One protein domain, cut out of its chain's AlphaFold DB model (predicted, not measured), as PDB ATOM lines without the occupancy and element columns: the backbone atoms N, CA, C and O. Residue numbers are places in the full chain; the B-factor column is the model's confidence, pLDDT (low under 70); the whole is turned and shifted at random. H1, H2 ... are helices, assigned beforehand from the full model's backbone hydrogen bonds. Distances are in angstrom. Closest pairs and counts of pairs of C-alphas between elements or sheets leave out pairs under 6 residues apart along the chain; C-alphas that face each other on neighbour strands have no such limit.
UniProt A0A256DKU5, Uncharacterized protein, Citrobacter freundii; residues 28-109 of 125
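Overview. This is residues 28 to 109 of the 125 residues of an uncharacterized protein of Citrobacter freundii (UniProt A0A256DKU5). H1 and H2 run opposite ways as a helical hairpin, and H3 crosses H1 toward its linked end and makes a corner with H2, where the first residues of H2 and H3 meet. H4 sticks out as an arm; residues 92 to 109 stand free. The printed part has 82 residues with four named helices, H1 to H4 in order; its class is all helix, and it is loose, with radius of gyration of the C-alphas 15.4 A and spans of 42 by 35 by 22 A.

Along the chain. Find C-alpha 28 at (40.931, 24.985, 41.758), where H1 begins; it runs 24.3 A to residue 44. H2 is residues 49 to 63, H3 residues 73 to 85. H4, residues 94 to 109, ends at C-alpha 109 (20.624, 21.180, 64.589).

Arrangement. In the hairpin H1 and H2, residues 39 to 43 and 49 to 52 only just touch, with 3 C-alpha pairs within 8 A, C-alphas 43 and 49 closest at 6.8 A. H3 touches H1, closest at C-alphas 40 and 80, 4.5 A. Its residues 73 to 77 touch H2, closest at C-alphas 50 and 73, 4.4 A. In each helix every O i to N i+4 pair is within hydrogen-bond range.

Size, cuts and confidence. The printed part has no cut; no printed residue is under 70 in pLDDT.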
ATOM      1  N   GLN A  28      42.081  24.076  41.826       79.00
ATOM      2  CA  GLN A  28      40.931  24.985  41.758       79.00
ATOM      3  C   GLN A  28      41.167  26.329  42.469       79.00
ATOM      4  O   GLN A  28      40.703  27.367  41.985       79.00
ATOM      5  N   THR A  29      41.885  26.334  43.594       79.25
ATOM      6  CA  THR A  29      42.146  27.549  44.378       79.25
ATOM      7  C   THR A  29      43.057  28.488  43.598       79.25
ATOM      8  O   THR A  29      42.773  29.683  43.487       79.25
ATOM      9  N   SER A  30      44.111  27.936  42.996       83.25
ATOM     10  CA  SER A  30      45.046  28.680  42.153       83.25
ATOM     11  C   SER A  30      44.346  29.265  40.916       83.25
ATOM     12  O   SER A  30      44.397  30.483  40.701       83.25
ATOM     13  N   ARG A  31      43.558  28.467  40.175       87.75
ATOM     14  CA  ARG A  31      42.780  28.956  39.015       87.75
ATOM     15  C   ARG A  31      41.822  30.087  39.385       87.75
ATOM     16  O   ARG A  31      41.722  31.080  38.657       87.75
ATOM     17  N   THR A  32      41.134  29.959  40.518       90.81
ATOM     18  CA  THR A  32      40.179  30.967  41.001       90.81
ATOM     19  C   THR A  32      40.889  32.279  41.326       90.81
ATOM     20  O   THR A  32      40.465  33.340  40.865       90.81
ATOM     21  N   GLY A  33      42.016  32.218  42.041       91.00
ATOM     22  CA  GLY A  33      42.822  33.395  42.364       91.00
ATOM     23  C   GLY A  33      43.353  34.117  41.121       91.00
ATOM     24  O   GLY A  33      43.247  35.343  41.021       91.00
ATOM     25  N   HIS A  34      43.870  33.371  40.139       93.62
ATOM     26  CA  HIS A  34      44.338  33.940  38.871       93.62
ATOM     27  C   HIS A  34      43.206  34.586  38.067       93.62
ATOM     28  O   HIS A  34      43.372  35.687  37.535       93.62
ATOM     29  N   SER A  35      42.042  33.943  38.016       94.94
ATOM     30  CA  SER A  35      40.880  34.452  37.285       94.94
ATOM     31  C   SER A  35      40.323  35.723  37.932       94.94
ATOM     32  O   SER A  35      40.104  36.715  37.239       94.94
ATOM     33  N   ALA A  36      40.208  35.760  39.264       96.62
ATOM     34  CA  ALA A  36      39.780  36.951  40.000       96.62
ATOM     35  C   ALA A  36      40.748  38.137  39.809       96.62
ATOM     36  O   ALA A  36      40.313  39.276  39.624       96.62
ATOM     37  N   LYS A  37      42.065  37.878  39.754       96.75
ATOM     38  CA  LYS A  37      43.068  38.898  39.406       96.75
ATOM     39  C   LYS A  37      42.848  39.467  38.000       96.75
ATOM     40  O   LYS A  37      42.970  40.678  37.812       96.75
ATOM     41  N   ARG A  38      42.547  38.617  37.009       97.50
ATOM     42  CA  ARG A  38      42.273  39.047  35.623       97.50
ATOM     43  C   ARG A  38      41.020  39.912  35.553       97.50
ATOM     44  O   ARG A  38      41.087  40.980  34.952       97.50
ATOM     45  N   VAL A  39      39.949  39.516  36.244       97.94
ATOM     46  CA  VAL A  39      38.723  40.319  36.382       97.94
ATOM     47  C   VAL A  39      39.039  41.702  36.951       97.94
ATOM     48  O   VAL A  39      38.727  42.713  36.325       97.94
ATOM     49  N   ALA A  40      39.744  41.770  38.085       97.75
ATOM     50  CA  ALA A  40      40.124  43.048  38.688       97.75
ATOM     51  C   ALA A  40      40.969  43.919  37.739       97.75
ATOM     52  O   ALA A  40      40.767  45.132  37.664       97.75
ATOM     53  N   SER A  41      41.885  43.313  36.976       97.88
ATOM     54  CA  SER A  41      42.685  44.028  35.978       97.88
ATOM     55  C   SER A  41      41.848  44.543  34.805       97.88
ATOM     56  O   SER A  41      42.127  45.634  34.318       97.88
ATOM     57  N   GLN A  42      40.852  43.795  34.328       98.38
ATOM     58  CA  GLN A  42      39.968  44.229  33.239       98.38
ATOM     59  C   GLN A  42      39.132  45.439  33.663       98.38
ATOM     60  O   GLN A  42      39.120  46.446  32.957       98.38
ATOM     61  N   LEU A  43      38.534  45.390  34.858       98.00
ATOM     62  CA  LEU A  43      37.779  46.522  35.401       98.00
ATOM     63  C   LEU A  43      38.667  47.755  35.622       98.00
ATOM     64  O   LEU A  43      38.273  48.866  35.284       98.00
ATOM     65  N   ALA A  44      39.904  47.573  36.101       97.31
ATOM     66  CA  ALA A  44      40.868  48.670  36.244       97.31
ATOM     67  C   ALA A  44      41.269  49.320  34.902       97.31
ATOM     68  O   ALA A  44      41.782  50.436  34.891       97.31
ATOM     69  N   ASN A  45      41.037  48.635  33.778       97.88
ATOM     70  CA  ASN A  45      41.236  49.157  32.425       97.88
ATOM     71  C   ASN A  45      39.916  49.612  31.768       97.88
ATOM     72  O   ASN A  45      39.869  49.764  30.550       97.88
ATOM     73  N   ASN A  46      38.864  49.853  32.560       97.88
ATOM     74  CA  ASN A  46      37.546  50.319  32.111       97.88
ATOM     75  C   ASN A  46      36.852  49.382  31.108       97.88
ATOM     76  O   ASN A  46      36.071  49.833  30.271       97.88
ATOM     77  N   VAL A  47      37.136  48.077  31.167       98.19
ATOM     78  CA  VAL A  47      36.330  47.087  30.443       98.19
ATOM     79  C   VAL A  47      34.959  47.011  31.109       98.19
ATOM     80  O   VAL A  47      34.879  46.885  32.331       98.19
ATOM     81  N   ASP A  48      33.899  47.076  30.302       98.38
ATOM     82  CA  ASP A  48      32.519  46.971  30.775       98.38
ATOM     83  C   ASP A  48      32.306  45.647  31.548       98.38
ATOM     84  O   ASP A  48      32.609  44.572  31.005       98.38
ATOM     85  N   PRO A  49      31.806  45.693  32.799       98.06
ATOM     86  CA  PRO A  49      31.530  44.499  33.592       98.06
ATOM     87  C   PRO A  49      30.637  43.473  32.884       98.06
ATOM     88  O   PRO A  49      30.886  42.276  33.022       98.06
ATOM     89  N   GLU A  50      29.660  43.905  32.084       98.25
ATOM     90  CA  GLU A  50      28.752  43.003  31.363       98.25
ATOM     91  C   GLU A  50      29.474  42.218  30.261       98.25
ATOM     92  O   GLU A  50      29.190  41.045  30.011       98.25
ATOM     93  N   VAL A  51      30.487  42.819  29.630       98.31
ATOM     94  CA  VAL A  51      31.321  42.128  28.633       98.31
ATOM     95  C   VAL A  51      32.168  41.045  29.298       98.31
ATOM     96  O   VAL A  51      32.299  39.936  28.771       98.31
ATOM     97  N   VAL A  52      32.728  41.345  30.473       98.06
ATOM     98  CA  VAL A  52      33.487  40.368  31.263       98.06
ATOM     99  C   VAL A  52      32.568  39.234  31.724       98.06
ATOM    100  O   VAL A  52      32.923  38.063  31.565       98.06
ATOM    101  N   ALA A  53      31.371  39.561  32.215       98.38
ATOM    102  CA  ALA A  53      30.367  38.602  32.667       98.38
ATOM    103  C   ALA A  53      29.951  37.639  31.545       98.38
ATOM    104  O   ALA A  53      29.967  36.416  31.725       98.38
ATOM    105  N   LEU A  54      29.687  38.173  30.348       98.12
ATOM    106  CA  LEU A  54      29.377  37.379  29.161       98.12
ATOM    107  C   LEU A  54      30.509  36.404  28.818       98.12
ATOM    108  O   LEU A  54      30.255  35.237  28.504       98.12
ATOM    109  N   GLN A  55      31.762  36.861  28.864       97.94
ATOM    110  CA  GLN A  55      32.909  36.019  28.533       97.94
ATOM    111  C   GLN A  55      33.123  34.900  29.561       97.94
ATOM    112  O   GLN A  55      33.379  33.759  29.169       97.94
ATOM    113  N   ILE A  56      33.004  35.197  30.860       96.94
ATOM    114  CA  ILE A  56      33.131  34.191  31.925       96.94
ATOM    115  C   ILE A  56      31.997  33.168  31.819       96.94
ATOM    116  O   ILE A  56      32.267  31.971  31.856       96.94
ATOM    117  N   THR A  57      30.762  33.618  31.586       97.50
ATOM    118  CA  THR A  57      29.598  32.742  31.383       97.50
ATOM    119  C   THR A  57      29.807  31.795  30.201       97.50
ATOM    120  O   THR A  57      29.647  30.583  30.333       97.50
ATOM    121  N   LYS A  58      30.258  32.308  29.049       97.31
ATOM    122  CA  LYS A  58      30.578  31.474  27.877       97.31
ATOM    123  C   LYS A  58      31.673  30.449  28.167       97.31
ATOM    124  O   LYS A  58      31.587  29.310  27.714       97.31
ATOM    125  N   ASN A  59      32.695  30.837  28.924       95.88
ATOM    126  CA  ASN A  59      33.764  29.921  29.314       95.88
ATOM    127  C   ASN A  59      33.264  28.854  30.294       95.88
ATOM    128  O   ASN A  59      33.664  27.702  30.180       95.88
ATOM    129  N   SER A  60      32.382  29.217  31.222       94.94
ATOM    130  CA  SER A  60      31.760  28.297  32.173       94.94
ATOM    131  C   SER A  60      30.925  27.233  31.456       94.94
ATOM    132  O   SER A  60      31.158  26.048  31.669       94.94
ATOM    133  N   LEU A  61      30.074  27.647  30.507       95.31
ATOM    134  CA  LEU A  61      29.306  26.753  29.625       95.31
ATOM    135  C   LEU A  61      30.192  25.764  28.862       95.31
ATOM    136  O   LEU A  61      29.832  24.604  28.688       95.31
ATOM    137  N   LYS A  62      31.359  26.220  28.401       93.94
ATOM    138  CA  LYS A  62      32.306  25.381  27.662       93.94
ATOM    139  C   LYS A  62      33.073  24.414  28.569       93.94
ATOM    140  O   LYS A  62      33.339  23.288  28.162       93.94
ATOM    141  N   ASN A  63      33.491  24.874  29.744       91.38
ATOM    142  CA  ASN A  63      34.456  24.163  30.582       91.38
ATOM    143  C   ASN A  63      33.793  23.283  31.653       91.38
ATOM    144  O   ASN A  63      34.426  22.339  32.111       91.38
ATOM    145  N   ASN A  64      32.552  23.587  32.045       91.31
ATOM    146  CA  ASN A  64      31.772  22.845  33.040       91.31
ATOM    147  C   ASN A  64      30.383  22.512  32.459       91.31
ATOM    148  O   ASN A  64      29.386  23.065  32.917       91.31
ATOM    149  N   PRO A  65      30.296  21.669  31.415       92.19
ATOM    150  CA  PRO A  65      29.040  21.441  30.697       92.19
ATOM    151  C   PRO A  65      27.938  20.807  31.559       92.19
ATOM    152  O   PRO A  65      26.763  21.025  31.275       92.19
ATOM    153  N   ASP A  66      28.304  20.065  32.606       95.50
ATOM    154  CA  ASP A  66      27.347  19.390  33.493       95.50
ATOM    155  C   ASP A  66      26.721  20.333  34.536       95.50
ATOM    156  O   ASP A  66      25.618  20.076  35.011       95.50
ATOM    157  N   ASP A  67      27.412  21.424  34.888       94.00
ATOM    158  CA  ASP A  67      26.945  22.427  35.858       94.00
ATOM    159  C   ASP A  67      27.542  23.821  35.569       94.00
ATOM    160  O   ASP A  67      28.430  24.322  36.279       94.00
ATOM    161  N   PRO A  68      27.119  24.462  34.467       93.94
ATOM    162  CA  PRO A  68      27.674  25.737  34.067       93.94
ATOM    163  C   PRO A  68      27.103  26.880  34.907       93.94
ATOM    164  O   PRO A  68      25.901  27.115  34.960       93.94
ATOM    165  N   GLN A  69      27.995  27.670  35.492       96.19
ATOM    166  CA  GLN A  69      27.640  28.887  36.223       96.19
ATOM    167  C   GLN A  69      27.452  30.088  35.278       96.19
ATOM    168  O   GLN A  69      28.248  30.267  34.347       96.19
ATOM    169  N   THR A  70      26.453  30.933  35.545       96.88
ATOM    170  CA  THR A  70      26.225  32.220  34.860       96.88
ATOM    171  C   THR A  70      26.662  33.392  35.729       96.88
ATOM    172  O   THR A  70      26.616  33.300  36.949       96.88
ATOM    173  N   PHE A  71      27.064  34.491  35.094       97.31
ATOM    174  CA  PHE A  71      27.520  35.701  35.773       97.31
ATOM    175  C   PHE A  71      26.862  36.949  35.178       97.31
ATOM    176  O   PHE A  71      26.655  37.029  33.966       97.31
ATOM    177  N   THR A  72      26.619  37.932  36.037       98.44
ATOM    178  CA  THR A  72      26.158  39.298  35.743       98.44
ATOM    179  C   THR A  72      27.287  40.315  35.938       98.44
ATOM    180  O   THR A  72      28.303  40.021  36.583       98.44
ATOM    181  N   GLY A  73      27.126  41.540  35.420       97.75
ATOM    182  CA  GLY A  73      28.092  42.618  35.650       97.75
ATOM    183  C   GLY A  73      28.307  42.945  37.135       97.75
ATOM    184  O   GLY A  73      29.442  43.173  37.559       97.75
ATOM    185  N   GLU A  74      27.257  42.900  37.960       98.38
ATOM    186  CA  GLU A  74      27.357  43.145  39.409       98.38
ATOM    187  C   GLU A  74      28.203  42.084  40.131       98.38
ATOM    188  O   GLU A  74      29.018  42.395  41.009       98.38
ATOM    189  N   GLU A  75      28.068  40.819  39.735       98.44
ATOM    190  CA  GLU A  75      28.868  39.724  40.286       98.44
ATOM    191  C   GLU A  75      30.340  39.857  39.888       98.44
ATOM    192  O   GLU A  75      31.224  39.648  40.721       98.44
ATOM    193  N   VAL A  76      30.628  40.301  38.661       98.25
ATOM    194  CA  VAL A  76      31.998  40.615  38.217       98.25
ATOM    195  C   VAL A  76      32.625  41.706  39.089       98.25
ATOM    196  O   VAL A  76      33.774  41.570  39.530       98.25
ATOM    197  N   VAL A  77      31.876  42.768  39.399       98.12
ATOM    198  CA  VAL A  77      32.330  43.826  40.317       98.12
ATOM    199  C   VAL A  77      32.582  43.260  41.718       98.12
ATOM    200  O   VAL A  77      33.597  43.574  42.348       98.12
ATOM    201  N   THR A  78      31.709  42.374  42.195       98.38
ATOM    202  CA  THR A  78      31.855  41.713  43.499       98.38
ATOM    203  C   THR A  78      33.108  40.836  43.564       98.38
ATOM    204  O   THR A  78      33.848  40.900  44.549       98.38
ATOM    205  N   VAL A  79      33.422  40.092  42.500       97.81
ATOM    206  CA  VAL A  79      34.660  39.303  42.389       97.81
ATOM    207  C   VAL A  79      35.893  40.202  42.498       97.81
ATOM    208  O   VAL A  79      36.802  39.909  43.280       97.81
ATOM    209  N   ALA A  80      35.926  41.326  41.776       97.62
ATOM    210  CA  ALA A  80      37.036  42.274  41.861       97.62
ATOM    211  C   ALA A  80      37.173  42.885  43.266       97.62
ATOM    212  O   ALA A  80      38.287  43.002  43.785       97.62
ATOM    213  N   LYS A  81      36.049  43.224  43.910       98.06
ATOM    214  CA  LYS A  81      36.014  43.727  45.290       98.06
ATOM    215  C   LYS A  81      36.580  42.702  46.271       98.06
ATOM    216  O   LYS A  81      37.409  43.054  47.109       98.06
ATOM    217  N   PHE A  82      36.180  41.436  46.152       97.44
ATOM    218  CA  PHE A  82      36.692  40.366  47.003       97.44
ATOM    219  C   PHE A  82      38.190  40.130  46.775       97.44
ATOM    220  O   PHE A  82      38.947  40.016  47.738       97.44
ATOM    221  N   TYR A  83      38.658  40.145  45.522       96.81
ATOM    222  CA  TYR A  83      40.090  40.072  45.215       96.81
ATOM    223  C   TYR A  83      40.871  41.225  45.863       96.81
ATOM    224  O   TYR A  83      41.886  40.997  46.523       96.81
ATOM    225  N   ALA A  84      40.374  42.459  45.740       96.19
ATOM    226  CA  ALA A  84      40.998  43.637  46.337       96.19
ATOM    227  C   ALA A  84      41.057  43.558  47.873       96.19
ATOM    228  O   ALA A  84      42.077  43.919  48.464       96.19
ATOM    229  N   ALA A  85      40.014  43.027  48.517       97.00
ATOM    230  CA  ALA A  85      39.983  42.823  49.965       97.00
ATOM    231  C   ALA A  85      41.058  41.835  50.460       97.00
ATOM    232  O   ALA A  85      41.477  41.914  51.612       97.00
ATOM    233  N   ASN A  86      41.549  40.947  49.589       93.50
ATOM    234  CA  ASN A  86      42.588  39.961  49.895       93.50
ATOM    235  C   ASN A  86      44.010  40.408  49.484       93.50
ATOM    236  O   ASN A  86      44.931  39.594  49.468       93.50
ATOM    237  N   ARG A  87      44.220  41.689  49.136       91.62
ATOM    238  CA  ARG A  87      45.477  42.179  48.533       91.62
ATOM    239  C   ARG A  87      46.726  41.955  49.391       91.62
ATOM    240  O   ARG A  87      47.778  41.641  48.844       91.62
ATOM    241  N   SER A  88      46.644  42.193  50.699       88.81
ATOM    242  CA  SER A  88      47.795  42.101  51.614       88.81
ATOM    243  C   SER A  88      47.704  40.916  52.569       88.81
ATOM    244  O   SER A  88      48.725  40.340  52.937       88.81
ATOM    245  N   ARG A  89      46.489  40.562  52.995       87.44
ATOM    246  CA  ARG A  89      46.184  39.460  53.912       87.44
ATOM    247  C   ARG A  89      44.807  38.891  53.550       87.44
ATOM    248  O   ARG A  89      43.996  39.637  53.001       87.44
ATOM    249  N   PRO A  90      44.513  37.621  53.877       89.94
ATOM    250  CA  PRO A  90      43.182  37.065  53.671       89.94
ATOM    251  C   PRO A  90      42.122  37.858  54.445       89.94
ATOM    252  O   PRO A  90      42.278  38.063  55.650       89.94
ATOM    253  N   VAL A  91      41.045  38.272  53.771       93.50
ATOM    254  CA  VAL A  91      39.914  38.979  54.405       93.50
ATOM    255  C   VAL A  91      39.109  38.054  55.323       93.50
ATOM    256  O   VAL A  91      38.526  38.500  56.307       93.50
ATOM    257  N   LEU A  92      39.120  36.751  55.026       89.38
ATOM    258  CA  LEU A  92      38.514  35.699  55.830       89.38
ATOM    259  C   LEU A  92      39.534  34.576  56.026       89.38
ATOM    260  O   LEU A  92      40.007  33.969  55.064       89.38
ATOM    261  N   THR A  93      39.911  34.314  57.275       88.69
ATOM    262  CA  THR A  93      40.914  33.288  57.591       88.69
ATOM    263  C   THR A  93      40.284  31.904  57.724       88.69
ATOM    264  O   THR A  93      39.137  31.775  58.140       88.69
ATOM    265  N   ARG A  94      41.074  30.843  57.504       81.81
ATOM    266  CA  ARG A  94      40.632  29.447  57.699       81.81
ATOM    267  C   ARG A  94      40.026  29.199  59.085       81.81
ATOM    268  O   ARG A  94      39.023  28.503  59.194       81.81
ATOM    269  N   LYS A  95      40.617  29.768  60.144       80.19
ATOM    270  CA  LYS A  95      40.104  29.628  61.518       80.19
ATOM    271  C   LYS A  95      38.704  30.232  61.648       80.19
ATOM    272  O   LYS A  95      37.830  29.592  62.220       80.19
ATOM    273  N   GLN A  96      38.496  31.431  61.101       82.56
ATOM    274  CA  GLN A  96      37.186  32.087  61.099       82.56
ATOM    275  C   GLN A  96      36.178  31.315  60.243       82.56
ATOM    276  O   GLN A  96      35.075  31.069  60.711       82.56
ATOM    277  N   SER A  97      36.563  30.857  59.046       87.94
ATOM    278  CA  SER A  97      35.699  30.026  58.198       87.94
ATOM    279  C   SER A  97      35.239  28.756  58.916       87.94
ATOM    280  O   SER A  97      34.049  28.464  58.936       87.94
ATOM    281  N   ASN A  98      36.156  28.026  59.559       81.19
ATOM    282  CA  ASN A  98      35.814  26.805  60.292       81.19
ATOM    283  C   ASN A  98      34.885  27.084  61.482       81.19
ATOM    284  O   ASN A  98      33.968  26.305  61.725       81.19
ATOM    285  N   ALA A  99      35.109  28.187  62.205       86.75
ATOM    286  CA  ALA A  99      34.249  28.590  63.312       86.75
ATOM    287  C   ALA A  99      32.827  28.937  62.837       86.75
ATOM    288  O   ALA A  99      31.865  28.493  63.450       86.75
ATOM    289  N   LEU A 100      32.692  29.660  61.717       91.94
ATOM    290  CA  LEU A 100      31.389  29.978  61.121       91.94
ATOM    291  C   LEU A 100      30.642  28.714  60.673       91.94
ATOM    292  O   LEU A 100      29.457  28.574  60.955       91.94
ATOM    293  N   ILE A 101      31.336  27.769  60.027       88.50
ATOM    294  CA  ILE A 101      30.742  26.491  59.603       88.50
ATOM    295  C   ILE A 101      30.244  25.685  60.809       88.50
ATOM    296  O   ILE A 101      29.156  25.119  60.753       88.50
ATOM    297  N   ALA A 102      31.033  25.610  61.885       86.81
ATOM    298  CA  ALA A 102      30.640  24.896  63.097       86.81
ATOM    299  C   ALA A 102      29.412  25.542  63.756       86.81
ATOM    300  O   ALA A 102      28.430  24.850  64.009       86.81
ATOM    301  N   ALA A 103      29.434  26.867  63.928       92.69
ATOM    302  CA  ALA A 103      28.326  27.612  64.518       92.69
ATOM    303  C   ALA A 103      27.019  27.455  63.720       92.69
ATOM    304  O   ALA A 103      25.960  27.282  64.317       92.69
ATOM    305  N   GLN A 104      27.079  27.455  62.380       92.88
ATOM    306  CA  GLN A 104      25.885  27.247  61.553       92.88
ATOM    307  C   GLN A 104      25.307  25.837  61.730       92.88
ATOM    308  O   GLN A 104      24.104  25.689  61.908       92.88
ATOM    309  N   LYS A 105      26.158  24.800  61.756       92.38
ATOM    310  CA  LYS A 105      25.703  23.415  61.974       92.38
ATOM    311  C   LYS A 105      25.003  23.237  63.322       92.38
ATOM    312  O   LYS A 105      24.023  22.503  63.402       92.38
ATOM    313  N   GLU A 106      25.508  23.884  64.367       91.06
ATOM    314  CA  GLU A 106      24.884  23.868  65.693       91.06
ATOM    315  C   GLU A 106      23.519  24.574  65.684       91.06
ATOM    316  O   GLU A 106      22.549  24.035  66.216       91.06
ATOM    317  N   ALA A 107      23.421  25.738  65.029       90.94
ATOM    318  CA  ALA A 107      22.169  26.485  64.897       90.94
ATOM    319  C   ALA A 107      21.095  25.711  64.107       90.94
ATOM    320  O   ALA A 107      19.926  25.689  64.502       90.94
ATOM    321  N   ASP A 108      21.497  25.034  63.028       91.81
ATOM    322  CA  ASP A 108      20.599  24.217  62.207       91.81
ATOM    323  C   ASP A 108      20.111  22.978  62.977       91.81
ATOM    324  O   ASP A 108      18.931  22.634  62.918       91.81
ATOM    325  N   ALA A 109      20.986  22.331  63.758       83.56
ATOM    326  CA  ALA A 109      20.624  21.180  64.589       83.56
ATOM    327  C   ALA A 109      19.666  21.553  65.739       83.56
ATOM    328  O   ALA A 109      18.763  20.782  66.067       83.56
TER     329      ALA A 109